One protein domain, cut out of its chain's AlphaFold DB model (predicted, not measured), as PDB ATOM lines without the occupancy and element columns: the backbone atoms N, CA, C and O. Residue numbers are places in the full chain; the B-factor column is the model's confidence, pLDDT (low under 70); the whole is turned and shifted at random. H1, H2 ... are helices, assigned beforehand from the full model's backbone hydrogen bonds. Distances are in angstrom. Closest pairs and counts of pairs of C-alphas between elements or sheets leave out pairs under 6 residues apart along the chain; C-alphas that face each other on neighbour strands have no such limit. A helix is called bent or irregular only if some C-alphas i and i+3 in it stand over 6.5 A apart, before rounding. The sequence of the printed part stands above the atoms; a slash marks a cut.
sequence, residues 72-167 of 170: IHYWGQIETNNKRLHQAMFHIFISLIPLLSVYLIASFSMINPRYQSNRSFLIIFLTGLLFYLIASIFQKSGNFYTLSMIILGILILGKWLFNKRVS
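AT A GLANCE: This is residues 72 to 167 of the 170 residues of the protein "LptF/LptG family permease" of Epsilonproteobacteria bacterium (UniProt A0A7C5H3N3). This is a loose rod-like bundle: H3 and H4 each run along bent H2, with short H1 at one end. The printed part has 96 residues, all helix in class, with H1 to H4 in order. The radius of gyration of the C-alphas is 16.2 A; the spans are 56, 22 and 21 A.

IN THESE COORDINATES: H1, residues 72 to 76, begins at (134.943, 180.434, 98.903). H2, residues 82 to 109, is one helix by its hydrogen bonds but bent: C-alphas 95 and 98 are 7.0 A apart. Its arms are H2a, 82 to 95, and H2b, 98 to 109, irregular with C-alphas 100 and 103 6.9 A apart. H3 is 120 to 141; H4, 144 to 165, ends at (170.736, 160.266, 116.181).

HOW THE PARTS SIT: H2a touches residues 131 to 141 of H3, closest at C-alphas 86 and 139, 4.6 A. H2b touches H4, closest at C-alphas 107 and 162, 4.7 A. In H2b 5 of 8 O i to N i+4 pairs are within hydrogen-bond range; elsewhere every pair is.

THE WHOLE: No link is long; pLDDT is under 70 at residues 111 to 118 and 166 to 167.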
ATOM      1  N   ILE A  72     135.837 181.539  99.281       78.88
ATOM      2  CA  ILE A  72     134.943 180.434  98.903       78.88
ATOM      3  C   ILE A  72     135.005 180.165  97.391       78.88
ATOM      4  O   ILE A  72     135.114 179.015  96.970       78.88
ATOM      5  N   HIS A  73     134.992 181.219  96.574       78.75
ATOM      6  CA  HIS A  73     135.076 181.117  95.118       78.75
ATOM      7  C   HIS A  73     136.457 180.629  94.654       78.75
ATOM      8  O   HIS A  73     136.561 179.850  93.702       78.75
ATOM      9  N   TYR A  74     137.519 181.022  95.366       79.75
ATOM     10  CA  TYR A  74     138.865 180.503  95.147       79.75
ATOM     11  C   TYR A  74     138.927 178.989  95.378       79.75
ATOM     12  O   TYR A  74     139.416 178.271  94.503       79.75
ATOM     13  N   TRP A  75     138.389 178.496  96.504       80.81
ATOM     14  CA  TRP A  75     138.374 177.061  96.811       80.81
ATOM     15  C   TRP A  75     137.469 176.266  95.864       80.81
ATOM     16  O   TRP A  75     137.859 175.185  95.431       80.81
ATOM     17  N   GLY A  76     136.319 176.812  95.458       79.94
ATOM     18  CA  GLY A  76     135.424 176.157  94.494       79.94
ATOM     19  C   GLY A  76     136.049 175.952  93.106       79.94
ATOM     20  O   GLY A  76     135.754 174.977  92.421       79.94
ATOM     21  N   GLN A  77     136.972 176.825  92.691       79.50
ATOM     22  CA  GLN A  77     137.675 176.686  91.410       79.50
ATOM     23  C   GLN A  77     138.871 175.725  91.445       79.50
ATOM     24  O   GLN A  77     139.491 175.486  90.407       79.50
ATOM     25  N   ILE A  78     139.227 175.178  92.607       79.88
ATOM     26  CA  ILE A  78     140.338 174.223  92.718       79.88
ATOM     27  C   ILE A  78     140.001 172.898  92.026       79.88
ATOM     28  O   ILE A  78     140.890 172.282  91.448       79.88
ATOM     29  N   GLU A  79     138.731 172.488  92.015       74.50
ATOM     30  CA  GLU A  79     138.300 171.256  91.341       74.50
ATOM     31  C   GLU A  79     138.306 171.383  89.812       74.50
ATOM     32  O   GLU A  79     138.572 170.415  89.102       74.50
ATOM     33  N   THR A  80     138.041 172.582  89.293       77.88
ATOM     34  CA  THR A  80     137.901 172.827  87.850       77.88
ATOM     35  C   THR A  80     139.184 173.341  87.200       77.88
ATOM     36  O   THR A  80     139.373 173.178  85.993       77.88
ATOM     37  N   ASN A  81     140.091 173.952  87.969       84.00
ATOM     38  CA  ASN A  81     141.305 174.573  87.454       84.00
ATOM     39  C   ASN A  81     142.573 173.967  88.072       84.00
ATOM     40  O   ASN A  81     143.027 174.372  89.145       84.00
ATOM     41  N   ASN A  82     143.229 173.085  87.313       82.56
ATOM     42  CA  ASN A  82     144.483 172.431  87.710       82.56
ATOM     43  C   ASN A  82     145.587 173.418  88.128       82.56
ATOM     44  O   ASN A  82     146.379 173.126  89.022       82.56
ATOM     45  N   LYS A  83     145.644 174.617  87.533       83.69
ATOM     46  CA  LYS A  83     146.639 175.628  87.922       83.69
ATOM     47  C   LYS A  83     146.381 176.146  89.337       83.69
ATOM     48  O   LYS A  83     147.334 176.331  90.092       83.69
ATOM     49  N   ARG A  84     145.112 176.369  89.694       83.31
ATOM     50  CA  ARG A  84     144.718 176.800  91.044       83.31
ATOM     51  C   ARG A  84     144.919 175.686  92.057       83.31
ATOM     52  O   ARG A  84     145.449 175.957  93.128       83.31
ATOM     53  N   LEU A  85     144.607 174.443  91.688       86.44
ATOM     54  CA  LEU A  85     144.911 173.269  92.502       86.44
ATOM     55  C   LEU A  85     146.396 173.197  92.856       86.44
ATOM     56  O   LEU A  85     146.746 173.139  94.031       86.44
ATOM     57  N   HIS A  86     147.281 173.265  91.863       88.00
ATOM     58  CA  HIS A  86     148.719 173.192  92.108       88.00
ATOM     59  C   HIS A  86     149.234 174.355  92.976       88.00
ATOM     60  O   HIS A  86     150.099 174.159  93.830       88.00
ATOM     61  N   GLN A  87     148.688 175.563  92.797       86.62
ATOM     62  CA  GLN A  87     149.002 176.709  93.656       86.62
ATOM     63  C   GLN A  87     148.528 176.487  95.097       86.62
ATOM     64  O   GLN A  87     149.299 176.703  96.030       86.62
ATOM     65  N   ALA A  88     147.305 175.996  95.289       88.00
ATOM     66  CA  ALA A  88     146.788 175.662  96.611       88.00
ATOM     67  C   ALA A  88     147.651 174.586  97.293       88.00
ATOM     68  O   ALA A  88     148.014 174.748  98.456       88.00
ATOM     69  N   MET A  89     148.071 173.545  96.563       88.38
ATOM     70  CA  MET A  89     148.979 172.506  97.076       88.38
ATOM     71  C   MET A  89     150.318 173.087  97.544       88.38
ATOM     72  O   MET A  89     150.792 172.748  98.628       88.38
ATOM     73  N   PHE A  90     150.911 173.990  96.761       90.44
ATOM     74  CA  PHE A  90     152.136 174.698  97.137       90.44
ATOM     75  C   PHE A  90     151.961 175.482  98.445       90.44
ATOM     76  O   PHE A  90     152.779 175.353  99.355       90.44
ATOM     77  N   HIS A  91     150.873 176.247  98.570       90.50
ATOM     78  CA  HIS A  91     150.605 177.046  99.767       90.50
ATOM     79  C   HIS A  91     150.314 176.188 101.005       90.50
ATOM     80  O   HIS A  91     150.837 176.484 102.080       90.50
ATOM     81  N   ILE A  92     149.545 175.105 100.852       91.56
ATOM     82  CA  ILE A  92     149.279 174.137 101.927       91.56
ATOM     83  C   ILE A  92     150.580 173.477 102.388       91.56
ATOM     84  O   ILE A  92     150.819 173.345 103.583       91.56
ATOM     85  N   PHE A  93     151.456 173.080 101.463       93.25
ATOM     86  CA  PHE A  93     152.728 172.477 101.846       93.25
ATOM     87  C   PHE A  93     153.632 173.479 102.575       93.25
ATOM     88  O   PHE A  93     154.216 173.139 103.602       93.25
ATOM     89  N   ILE A  94     153.712 174.725 102.090       93.25
ATOM     90  CA  ILE A  94     154.513 175.782 102.724       93.25
ATOM     91  C   ILE A  94     154.065 176.061 104.155       93.25
ATOM     92  O   ILE A  94     154.916 176.189 105.035       93.25
ATOM     93  N   SER A  95     152.758 176.130 104.410       93.94
ATOM     94  CA  SER A  95     152.252 176.380 105.764       93.94
ATOM     95  C   SER A  95     152.585 175.244 106.739       93.94
ATOM     96  O   SER A  95     152.699 175.487 107.940       93.94
ATOM     97  N   LEU A  96     152.813 174.027 106.234       93.62
ATOM     98  CA  LEU A  96     153.204 172.857 107.026       93.62
ATOM     99  C   LEU A  96     154.716 172.743 107.266       93.62
ATOM    100  O   LEU A  96     155.125 171.998 108.160       93.62
ATOM    101  N   ILE A  97     155.560 173.481 106.533       93.44
ATOM    102  CA  ILE A  97     157.027 173.432 106.685       93.44
ATOM    103  C   ILE A  97     157.487 173.626 108.138       93.44
ATOM    104  O   ILE A  97     158.313 172.824 108.583       93.44
ATOM    105  N   PRO A  98     156.980 174.611 108.914       91.38
ATOM    106  CA  PRO A  98     157.405 174.798 110.298       91.38
ATOM    107  C   PRO A  98     157.250 173.521 111.125       91.38
ATOM    108  O   PRO A  98     158.199 173.119 111.790       91.38
ATOM    109  N   LEU A  99     156.114 172.827 110.995       92.25
ATOM    110  CA  LEU A  99     155.826 171.584 111.711       92.25
ATOM    111  C   LEU A  99     156.700 170.418 111.227       92.25
ATOM    112  O   LEU A  99     157.269 169.683 112.034       92.25
ATOM    113  N   LEU A 100     156.833 170.262 109.909       92.25
ATOM    114  CA  LEU A 100     157.612 169.179 109.299       92.25
ATOM    115  C   LEU A 100     159.114 169.305 109.576       92.25
ATOM    116  O   LEU A 100     159.825 168.304 109.684       92.25
ATOM    117  N   SER A 101     159.602 170.537 109.706       91.94
ATOM    118  CA  SER A 101     161.022 170.828 109.881       91.94
ATOM    119  C   SER A 101     161.554 170.544 111.281       91.94
ATOM    120  O   SER A 101     162.753 170.293 111.408       91.94
ATOM    121  N   VAL A 102     160.698 170.514 112.312       90.06
ATOM    122  CA  VAL A 102     161.123 170.412 113.722       90.06
ATOM    123  C   VAL A 102     162.018 169.196 113.953       90.06
ATOM    124  O   VAL A 102     163.146 169.338 114.422       90.06
ATOM    125  N   TYR A 103     161.545 168.003 113.584       87.50
ATOM    126  CA  TYR A 103     162.287 166.764 113.823       87.50
ATOM    127  C   TYR A 103     163.582 166.696 113.017       87.50
ATOM    128  O   TYR A 103     164.602 166.237 113.535       87.50
ATOM    129  N   LEU A 104     163.571 167.170 111.768       87.69
ATOM    130  CA  LEU A 104     164.765 167.186 110.926       87.69
ATOM    131  C   LEU A 104     165.811 168.145 111.482       87.69
ATOM    132  O   LEU A 104     166.935 167.720 111.730       87.69
ATOM    133  N   ILE A 105     165.446 169.399 111.747       88.56
ATOM    134  CA  ILE A 105     166.377 170.391 112.289       88.56
ATOM    135  C   ILE A 105     166.951 169.882 113.613       88.56
ATOM    136  O   ILE A 105     168.170 169.784 113.731       88.56
ATOM    137  N   ALA A 106     166.099 169.444 114.546       85.25
ATOM    138  CA  ALA A 106     166.538 168.912 115.836       85.25
ATOM    139  C   ALA A 106     167.519 167.734 115.687       85.25
ATOM    140  O   ALA A 106     168.538 167.690 116.373       85.25
ATOM    141  N   SER A 107     167.281 166.821 114.739       84.31
ATOM    142  CA  SER A 107     168.160 165.665 114.491       84.31
ATOM    143  C   SER A 107     169.593 166.038 114.101       84.31
ATOM    144  O   SER A 107     170.521 165.257 114.329       84.31
ATOM    145  N   PHE A 108     169.783 167.200 113.474       81.56
ATOM    146  CA  PHE A 108     171.085 167.652 112.981       81.56
ATOM    147  C   PHE A 108     171.678 168.798 113.810       81.56
ATOM    148  O   PHE A 108     172.897 168.960 113.792       81.56
ATOM    149  N   SER A 109     170.859 169.572 114.531       80.25
ATOM    150  CA  SER A 109     171.301 170.746 115.294       80.25
ATOM    151  C   SER A 109     171.422 170.510 116.801       80.25
ATOM    152  O   SER A 109     172.144 171.252 117.462       80.25
ATOM    153  N   MET A 110     170.715 169.524 117.372       72.25
ATOM    154  CA  MET A 110     170.652 169.335 118.830       72.25
ATOM    155  C   MET A 110     171.959 168.781 119.415       72.25
ATOM    156  O   MET A 110     172.327 169.122 120.536       72.25
ATOM    157  N   ILE A 111     172.707 167.985 118.646       63.12
ATOM    158  CA  ILE A 111     174.025 167.476 119.045       63.12
ATOM    159  C   ILE A 111     175.089 168.454 118.540       63.12
ATOM    160  O   ILE A 111     175.737 168.220 117.523       63.12
ATOM    161  N   ASN A 112     175.246 169.581 119.236       60.31
ATOM    162  CA  ASN A 112     176.365 170.496 119.020       60.31
ATOM    163  C   ASN A 112     177.469 170.196 120.047       60.31
ATOM    164  O   ASN A 112     177.260 170.413 121.244       60.31
ATOM    165  N   PRO A 113     178.659 169.720 119.627       57.34
ATOM    166  CA  PRO A 113     179.822 169.679 120.502       57.34
ATOM    167  C   PRO A 113     180.111 171.098 120.993       57.34
ATOM    168  O   PRO A 113     180.203 172.018 120.184       57.34
ATOM    169  N   ARG A 114     180.286 171.270 122.308       60.16
ATOM    170  CA  ARG A 114     180.430 172.558 123.023       60.16
ATOM    171  C   ARG A 114     181.483 173.530 122.446       60.16
ATOM    172  O   ARG A 114     181.484 174.695 122.814       60.16
ATOM    173  N   TYR A 115     182.361 173.047 121.563       55.94
ATOM    174  CA  TYR A 115     183.489 173.766 120.965       55.94
ATOM    175  C   TYR A 115     183.454 173.865 119.423       55.94
ATOM    176  O   TYR A 115     184.425 174.332 118.831       55.94
ATOM    177  N   GLN A 116     182.381 173.443 118.739       63.25
ATOM    178  CA  GLN A 116     182.254 173.611 117.282       63.25
ATOM    179  C   GLN A 116     181.365 174.801 116.899       63.25
ATOM    180  O   GLN A 116     180.399 175.125 117.585       63.25
ATOM    181  N   SER A 117     181.695 175.436 115.768       63.25
ATOM    182  CA  SER A 117     180.911 176.533 115.186       63.25
ATOM    183  C   SER A 117     179.451 176.121 114.974       63.25
ATOM    184  O   SER A 117     179.176 175.003 114.533       63.25
ATOM    185  N   ASN A 118     178.521 177.027 115.279       69.62
ATOM    186  CA  ASN A 118     177.084 176.777 115.234       69.62
ATOM    187  C   ASN A 118     176.602 176.503 113.797       69.62
ATOM    188  O   ASN A 118     176.251 177.419 113.052       69.62
ATOM    189  N   ARG A 119     176.533 175.223 113.412       79.44
ATOM    190  CA  ARG A 119     176.024 174.791 112.095       79.44
ATOM    191  C   ARG A 119     174.498 174.815 112.003       79.44
ATOM    192  O   ARG A 119     173.959 174.556 110.930       79.44
ATOM    193  N   SER A 120     173.796 175.148 113.089       81.12
ATOM    194  CA  SER A 120     172.330 175.126 113.139       81.12
ATOM    195  C   SER A 120     171.712 176.055 112.097       81.12
ATOM    196  O   SER A 120     170.776 175.650 111.419       81.12
ATOM    197  N   PHE A 121     172.278 177.249 111.882       84.56
ATOM    198  CA  PHE A 121     171.806 178.166 110.838       84.56
ATOM    199  C   PHE A 121     171.899 177.556 109.435       84.56
ATOM    200  O   PHE A 121     170.949 177.640 108.660       84.56
ATOM    201  N   LEU A 122     173.011 176.885 109.130       87.19
ATOM    202  CA  LEU A 122     173.218 176.218 107.845       87.19
ATOM    203  C   LEU A 122     172.233 175.053 107.667       87.19
ATOM    204  O   LEU A 122     171.662 174.889 106.593       87.19
ATOM    205  N   ILE A 123     171.981 174.280 108.725       88.25
ATOM    206  CA  ILE A 123     171.015 173.171 108.720       88.25
ATOM    207  C   ILE A 123     169.588 173.681 108.505       88.25
ATOM    208  O   ILE A 123     168.857 173.106 107.700       88.25
ATOM    209  N   ILE A 124     169.192 174.758 109.187       89.44
ATOM    210  CA  ILE A 124     167.872 175.380 109.019       89.44
ATOM    211  C   ILE A 124     167.714 175.864 107.577       89.44
ATOM    212  O   ILE A 124     166.713 175.552 106.935       89.44
ATOM    213  N   PHE A 125     168.725 176.560 107.048       91.44
ATOM    214  CA  PHE A 125     168.723 177.047 105.672       91.44
ATOM    215  C   PHE A 125     168.598 175.906 104.654       91.44
ATOM    216  O   PHE A 125     167.709 175.943 103.806       91.44
ATOM    217  N   LEU A 126     169.432 174.864 104.760       92.88
ATOM    218  CA  LEU A 126     169.378 173.707 103.861       92.88
ATOM    219  C   LEU A 126     168.039 172.970 103.945       92.88
ATOM    220  O   LEU A 126     167.504 172.552 102.922       92.88
ATOM    221  N   THR A 127     167.487 172.828 105.151       91.88
ATOM    222  CA  THR A 127     166.188 172.175 105.370       91.88
ATOM    223  C   THR A 127     165.058 172.985 104.736       91.88
ATOM    224  O   THR A 127     164.221 172.428 104.026       91.88
ATOM    225  N   GLY A 128     165.063 174.305 104.936       92.88
ATOM    226  CA  GLY A 128     164.111 175.219 104.308       92.88
ATOM    227  C   GLY A 128     164.204 175.191 102.784       92.88
ATOM    228  O   GLY A 128     163.181 175.078 102.110       92.88
ATOM    229  N   LEU A 129     165.424 175.211 102.238       94.75
ATOM    230  CA  LEU A 129     165.665 175.110 100.800       94.75
ATOM    231  C   LEU A 129     165.141 173.782 100.236       94.75
ATOM    232  O   LEU A 129     164.433 173.781  99.231       94.75
ATOM    233  N   LEU A 130     165.438 172.660 100.895       94.69
ATOM    234  CA  LEU A 130     164.965 171.337 100.492       94.69
ATOM    235  C   LEU A 130     163.434 171.278 100.457       94.69
ATOM    236  O   LEU A 130     162.860 170.820  99.469       94.69
ATOM    237  N   PHE A 131     162.761 171.781 101.492       94.81
ATOM    238  CA  PHE A 131     161.299 171.821 101.500       94.81
ATOM    239  C   PHE A 131     160.721 172.762 100.455       94.81
ATOM    240  O   PHE A 131     159.722 172.423  99.826       94.81
ATOM    241  N   TYR A 132     161.355 173.905 100.207       93.44
ATOM    242  CA  TYR A 132     160.923 174.806  99.147       93.44
ATOM    243  C   TYR A 132     161.019 174.153  97.759       93.44
ATOM    244  O   TYR A 132     160.110 174.296  96.941       93.44
ATOM    245  N   LEU A 133     162.076 173.378  97.495       93.44
ATOM    246  CA  LEU A 133     162.201 172.620  96.246       93.44
ATOM    247  C   LEU A 133     161.081 171.583  96.100       93.44
ATOM    248  O   LEU A 133     160.483 171.480  95.030       93.44
ATOM    249  N   ILE A 134     160.744 170.872  97.180       92.19
ATOM    250  CA  ILE A 134     159.603 169.945  97.202       92.19
ATOM    251  C   ILE A 134     158.288 170.697  96.946       92.19
ATOM    252  O   ILE A 134     157.485 170.262  96.120       92.19
ATOM    253  N   ALA A 135     158.092 171.860  97.574       91.50
ATOM    254  CA  ALA A 135     156.936 172.721  97.336       91.50
ATOM    255  C   ALA A 135     156.814 173.089  95.846       91.50
ATOM    256  O   ALA A 135     155.743 172.959  95.253       91.50
ATOM    257  N   SER A 136     157.920 173.485  95.209       89.00
ATOM    258  CA  SER A 136     157.938 173.862  93.790       89.00
ATOM    259  C   SER A 136     157.526 172.715  92.854       89.00
ATOM    260  O   SER A 136     156.925 172.967  91.806       89.00
ATOM    261  N   ILE A 137     157.773 171.456  93.232       88.56
ATOM    262  CA  ILE A 137     157.289 170.291  92.477       88.56
ATOM    263  C   ILE A 137     155.755 170.219  92.531       88.56
ATOM    264  O   ILE A 137     155.115 170.038  91.492       88.56
ATOM    265  N   PHE A 138     155.141 170.458  93.697       86.38
ATOM    266  CA  PHE A 138     153.677 170.514  93.827       86.38
ATOM    267  C   PHE A 138     153.041 171.631  92.998       86.38
ATOM    268  O   PHE A 138     151.945 171.455  92.473       86.38
ATOM    269  N   GLN A 139     153.745 172.747  92.809       84.50
ATOM    270  CA  GLN A 139     153.276 173.833  91.949       84.50
ATOM    271  C   GLN A 139     153.201 173.429  90.463       84.50
ATOM    272  O   GLN A 139     152.439 174.027  89.698       84.50
ATOM    273  N   LYS A 140     153.979 172.430  90.030       81.75
ATOM    274  CA  LYS A 140     153.993 171.953  88.637       81.75
ATOM    275  C   LYS A 140     153.063 170.763  88.401       81.75
ATOM    276  O   LYS A 140     152.432 170.709  87.349       81.75
ATOM    277  N   SER A 141     152.991 169.826  89.346       78.06
ATOM    278  CA  SER A 141     152.307 168.537  89.157       78.06
ATOM    279  C   SER A 141     151.654 168.006  90.440       78.06
ATOM    280  O   SER A 141     151.706 166.807  90.726       78.06
ATOM    281  N   GLY A 142     151.126 168.898  91.278       71.88
ATOM    282  CA  GLY A 142     150.595 168.548  92.592       71.88
ATOM    283  C   GLY A 142     149.302 167.736  92.534       71.88
ATOM    284  O   GLY A 142     148.336 168.132  91.895       71.88
ATOM    285  N   ASN A 143     149.270 166.623  93.264       83.50
ATOM    286  CA  ASN A 143     148.071 165.824  93.498       83.50
ATOM    287  C   ASN A 143     147.896 165.642  95.016       83.50
ATOM    288  O   ASN A 143     148.881 165.530  95.749       83.50
ATOM    289  N   PHE A 144     146.660 165.574  95.508       82.69
ATOM    290  CA  PHE A 144     146.371 165.339  96.927       82.69
ATOM    291  C   PHE A 144     146.996 164.041  97.456       82.69
ATOM    292  O   PHE A 144     147.500 164.001  98.584       82.69
ATOM    293  N   TYR A 145     147.029 162.992  96.627       86.12
ATOM    294  CA  TYR A 145     147.670 161.724  96.984       86.12
ATOM    295  C   TYR A 145     149.181 161.883  97.184       86.12
ATOM    296  O   TYR A 145     149.731 161.394  98.172       86.12
ATOM    297  N   THR A 146     149.856 162.609  96.287       86.31
ATOM    298  CA  THR A 146     151.308 162.822  96.383       86.31
ATOM    299  C   THR A 146     151.658 163.738  97.551       86.31
ATOM    300  O   THR A 146     152.646 163.482  98.239       86.31
ATOM    301  N   LEU A 147     150.823 164.744  97.837       88.62
ATOM    302  CA  LEU A 147     150.983 165.621  98.998       88.62
ATOM    303  C   LEU A 147     150.949 164.823 100.304       88.62
ATOM    304  O   LEU A 147     151.877 164.907 101.110       88.62
ATOM    305  N   SER A 148     149.914 164.001 100.476       90.00
ATOM    306  CA  SER A 148     149.731 163.190 101.684       90.00
ATOM    307  C   SER A 148     150.875 162.190 101.872       90.00
ATOM    308  O   SER A 148     151.419 162.063 102.970       90.00
ATOM    309  N   MET A 149     151.300 161.530 100.790       91.56
ATOM    310  CA  MET A 149     152.416 160.581 100.813       91.56
ATOM    311  C   MET A 149     153.734 161.248 101.226       91.56
ATOM    312  O   MET A 149     154.469 160.704 102.051       91.56
ATOM    313  N   ILE A 150     154.024 162.438 100.695       91.88
ATOM    314  CA  ILE A 150     155.250 163.184 101.006       91.88
ATOM    315  C   ILE A 150     155.242 163.683 102.453       91.88
ATOM    316  O   ILE A 150     156.246 163.525 103.146       91.88
ATOM    317  N   ILE A 151     154.122 164.228 102.937       92.50
ATOM    318  CA  ILE A 151     153.977 164.675 104.332       92.50
ATOM    319  C   ILE A 151     154.251 163.515 105.294       92.50
ATOM    320  O   ILE A 151     155.077 163.641 106.201       92.50
ATOM    321  N   LEU A 152     153.604 162.365 105.074       93.25
ATOM    322  CA  LEU A 152     153.808 161.175 105.900       93.25
ATOM    323  C   LEU A 152     155.251 160.668 105.816       93.25
ATOM    324  O   LEU A 152     155.853 160.362 106.845       93.25
ATOM    325  N   GLY A 153     155.830 160.638 104.613       92.69
ATOM    326  CA  GLY A 153     157.225 160.256 104.404       92.69
ATOM    327  C   GLY A 153     158.197 161.139 105.187       92.69
ATOM    328  O   GLY A 153     159.066 160.620 105.886       92.69
ATOM    329  N   ILE A 154     158.016 162.462 105.145       93.25
ATOM    330  CA  ILE A 154     158.848 163.423 105.884       93.25
ATOM    331  C   ILE A 154     158.705 163.228 107.395       93.25
ATOM    332  O   ILE A 154     159.714 163.218 108.097       93.25
ATOM    333  N   LEU A 155     157.484 163.037 107.905       91.81
ATOM    334  CA  LEU A 155     157.254 162.811 109.336       91.81
ATOM    335  C   LEU A 155     157.916 161.518 109.828       91.81
ATOM    336  O   LEU A 155     158.587 161.525 110.863       91.81
ATOM    337  N   ILE A 156     157.768 160.422 109.078       92.62
ATOM    338  CA  ILE A 156     158.376 159.127 109.413       92.62
ATOM    339  C   ILE A 156     159.903 159.230 109.364       92.62
ATOM    340  O   ILE A 156     160.571 158.821 110.314       92.62
ATOM    341  N   LEU A 157     160.458 159.814 108.297       91.38
ATOM    342  CA  LEU A 157     161.902 160.004 108.144       91.38
ATOM    343  C   LEU A 157     162.476 160.916 109.230       91.38
ATOM    344  O   LEU A 157     163.502 160.584 109.821       91.38
ATOM    345  N   GLY A 158     161.806 162.031 109.524       89.12
ATOM    346  CA  GLY A 158     162.198 162.968 110.572       89.12
ATOM    347  C   GLY A 158     162.216 162.299 111.944       89.12
ATOM    348  O   GLY A 158     163.223 162.375 112.648       89.12
ATOM    349  N   LYS A 159     161.151 161.570 112.301       88.81
ATOM    350  CA  LYS A 159     161.070 160.827 113.567       88.81
ATOM    351  C   LYS A 159     162.120 159.716 113.653       88.81
ATOM    352  O   LYS A 159     162.746 159.538 114.696       88.81
ATOM    353  N   TRP A 160     162.342 158.978 112.566       90.25
ATOM    354  CA  TRP A 160     163.353 157.922 112.517       90.25
ATOM    355  C   TRP A 160     164.776 158.474 112.672       90.25
ATOM    356  O   TRP A 160     165.556 157.943 113.466       90.25
ATOM    357  N   LEU A 161     165.110 159.562 111.968       87.19
ATOM    358  CA  LEU A 161     166.397 160.250 112.098       87.19
ATOM    359  C   LEU A 161     166.610 160.775 113.517       87.19
ATOM    360  O   LEU A 161     167.695 160.582 114.073       87.19
ATOM    361  N   PHE A 162     165.571 161.365 114.109       85.94
ATOM    362  CA  PHE A 162     165.606 161.878 115.473       85.94
ATOM    363  C   PHE A 162     165.886 160.762 116.479       85.94
ATOM    364  O   PHE A 162     166.829 160.859 117.266       85.94
ATOM    365  N   ASN A 163     165.157 159.649 116.392       84.06
ATOM    366  CA  ASN A 163     165.376 158.503 117.272       84.06
ATOM    367  C   ASN A 163     166.776 157.898 117.093       84.06
ATOM    368  O   ASN A 163     167.446 157.566 118.069       84.06
ATOM    369  N   LYS A 164     167.252 157.769 115.850       82.12
ATOM    370  CA  LYS A 164     168.556 157.160 115.561       82.12
ATOM    371  C   LYS A 164     169.728 158.022 116.029       82.12
ATOM    372  O   LYS A 164     170.731 157.470 116.485       82.12
ATOM    373  N   ARG A 165     169.641 159.344 115.855       75.75
ATOM    374  CA  ARG A 165     170.736 160.266 116.181       75.75
ATOM    375  C   ARG A 165     170.669 160.803 117.595       75.75
ATOM    376  O   ARG A 165     171.714 160.869 118.215       75.75
ATOM    377  N   VAL A 166     169.496 161.201 118.077       69.31
ATOM    378  CA  VAL A 166     169.341 161.976 119.318       69.31
ATOM    379  C   VAL A 166     168.891 161.093 120.479       69.31
ATOM    380  O   VAL A 166     169.514 161.136 121.532       69.31
ATOM    381  N   SER A 167     167.903 160.214 120.275       60.19
ATOM    382  CA  SER A 167     167.375 159.330 121.338       60.19
ATOM    383  C   SER A 167     168.338 158.219 121.793       60.19
ATOM    384  O   SER A 167     167.976 157.398 122.623       60.19
TER     385      SER A 167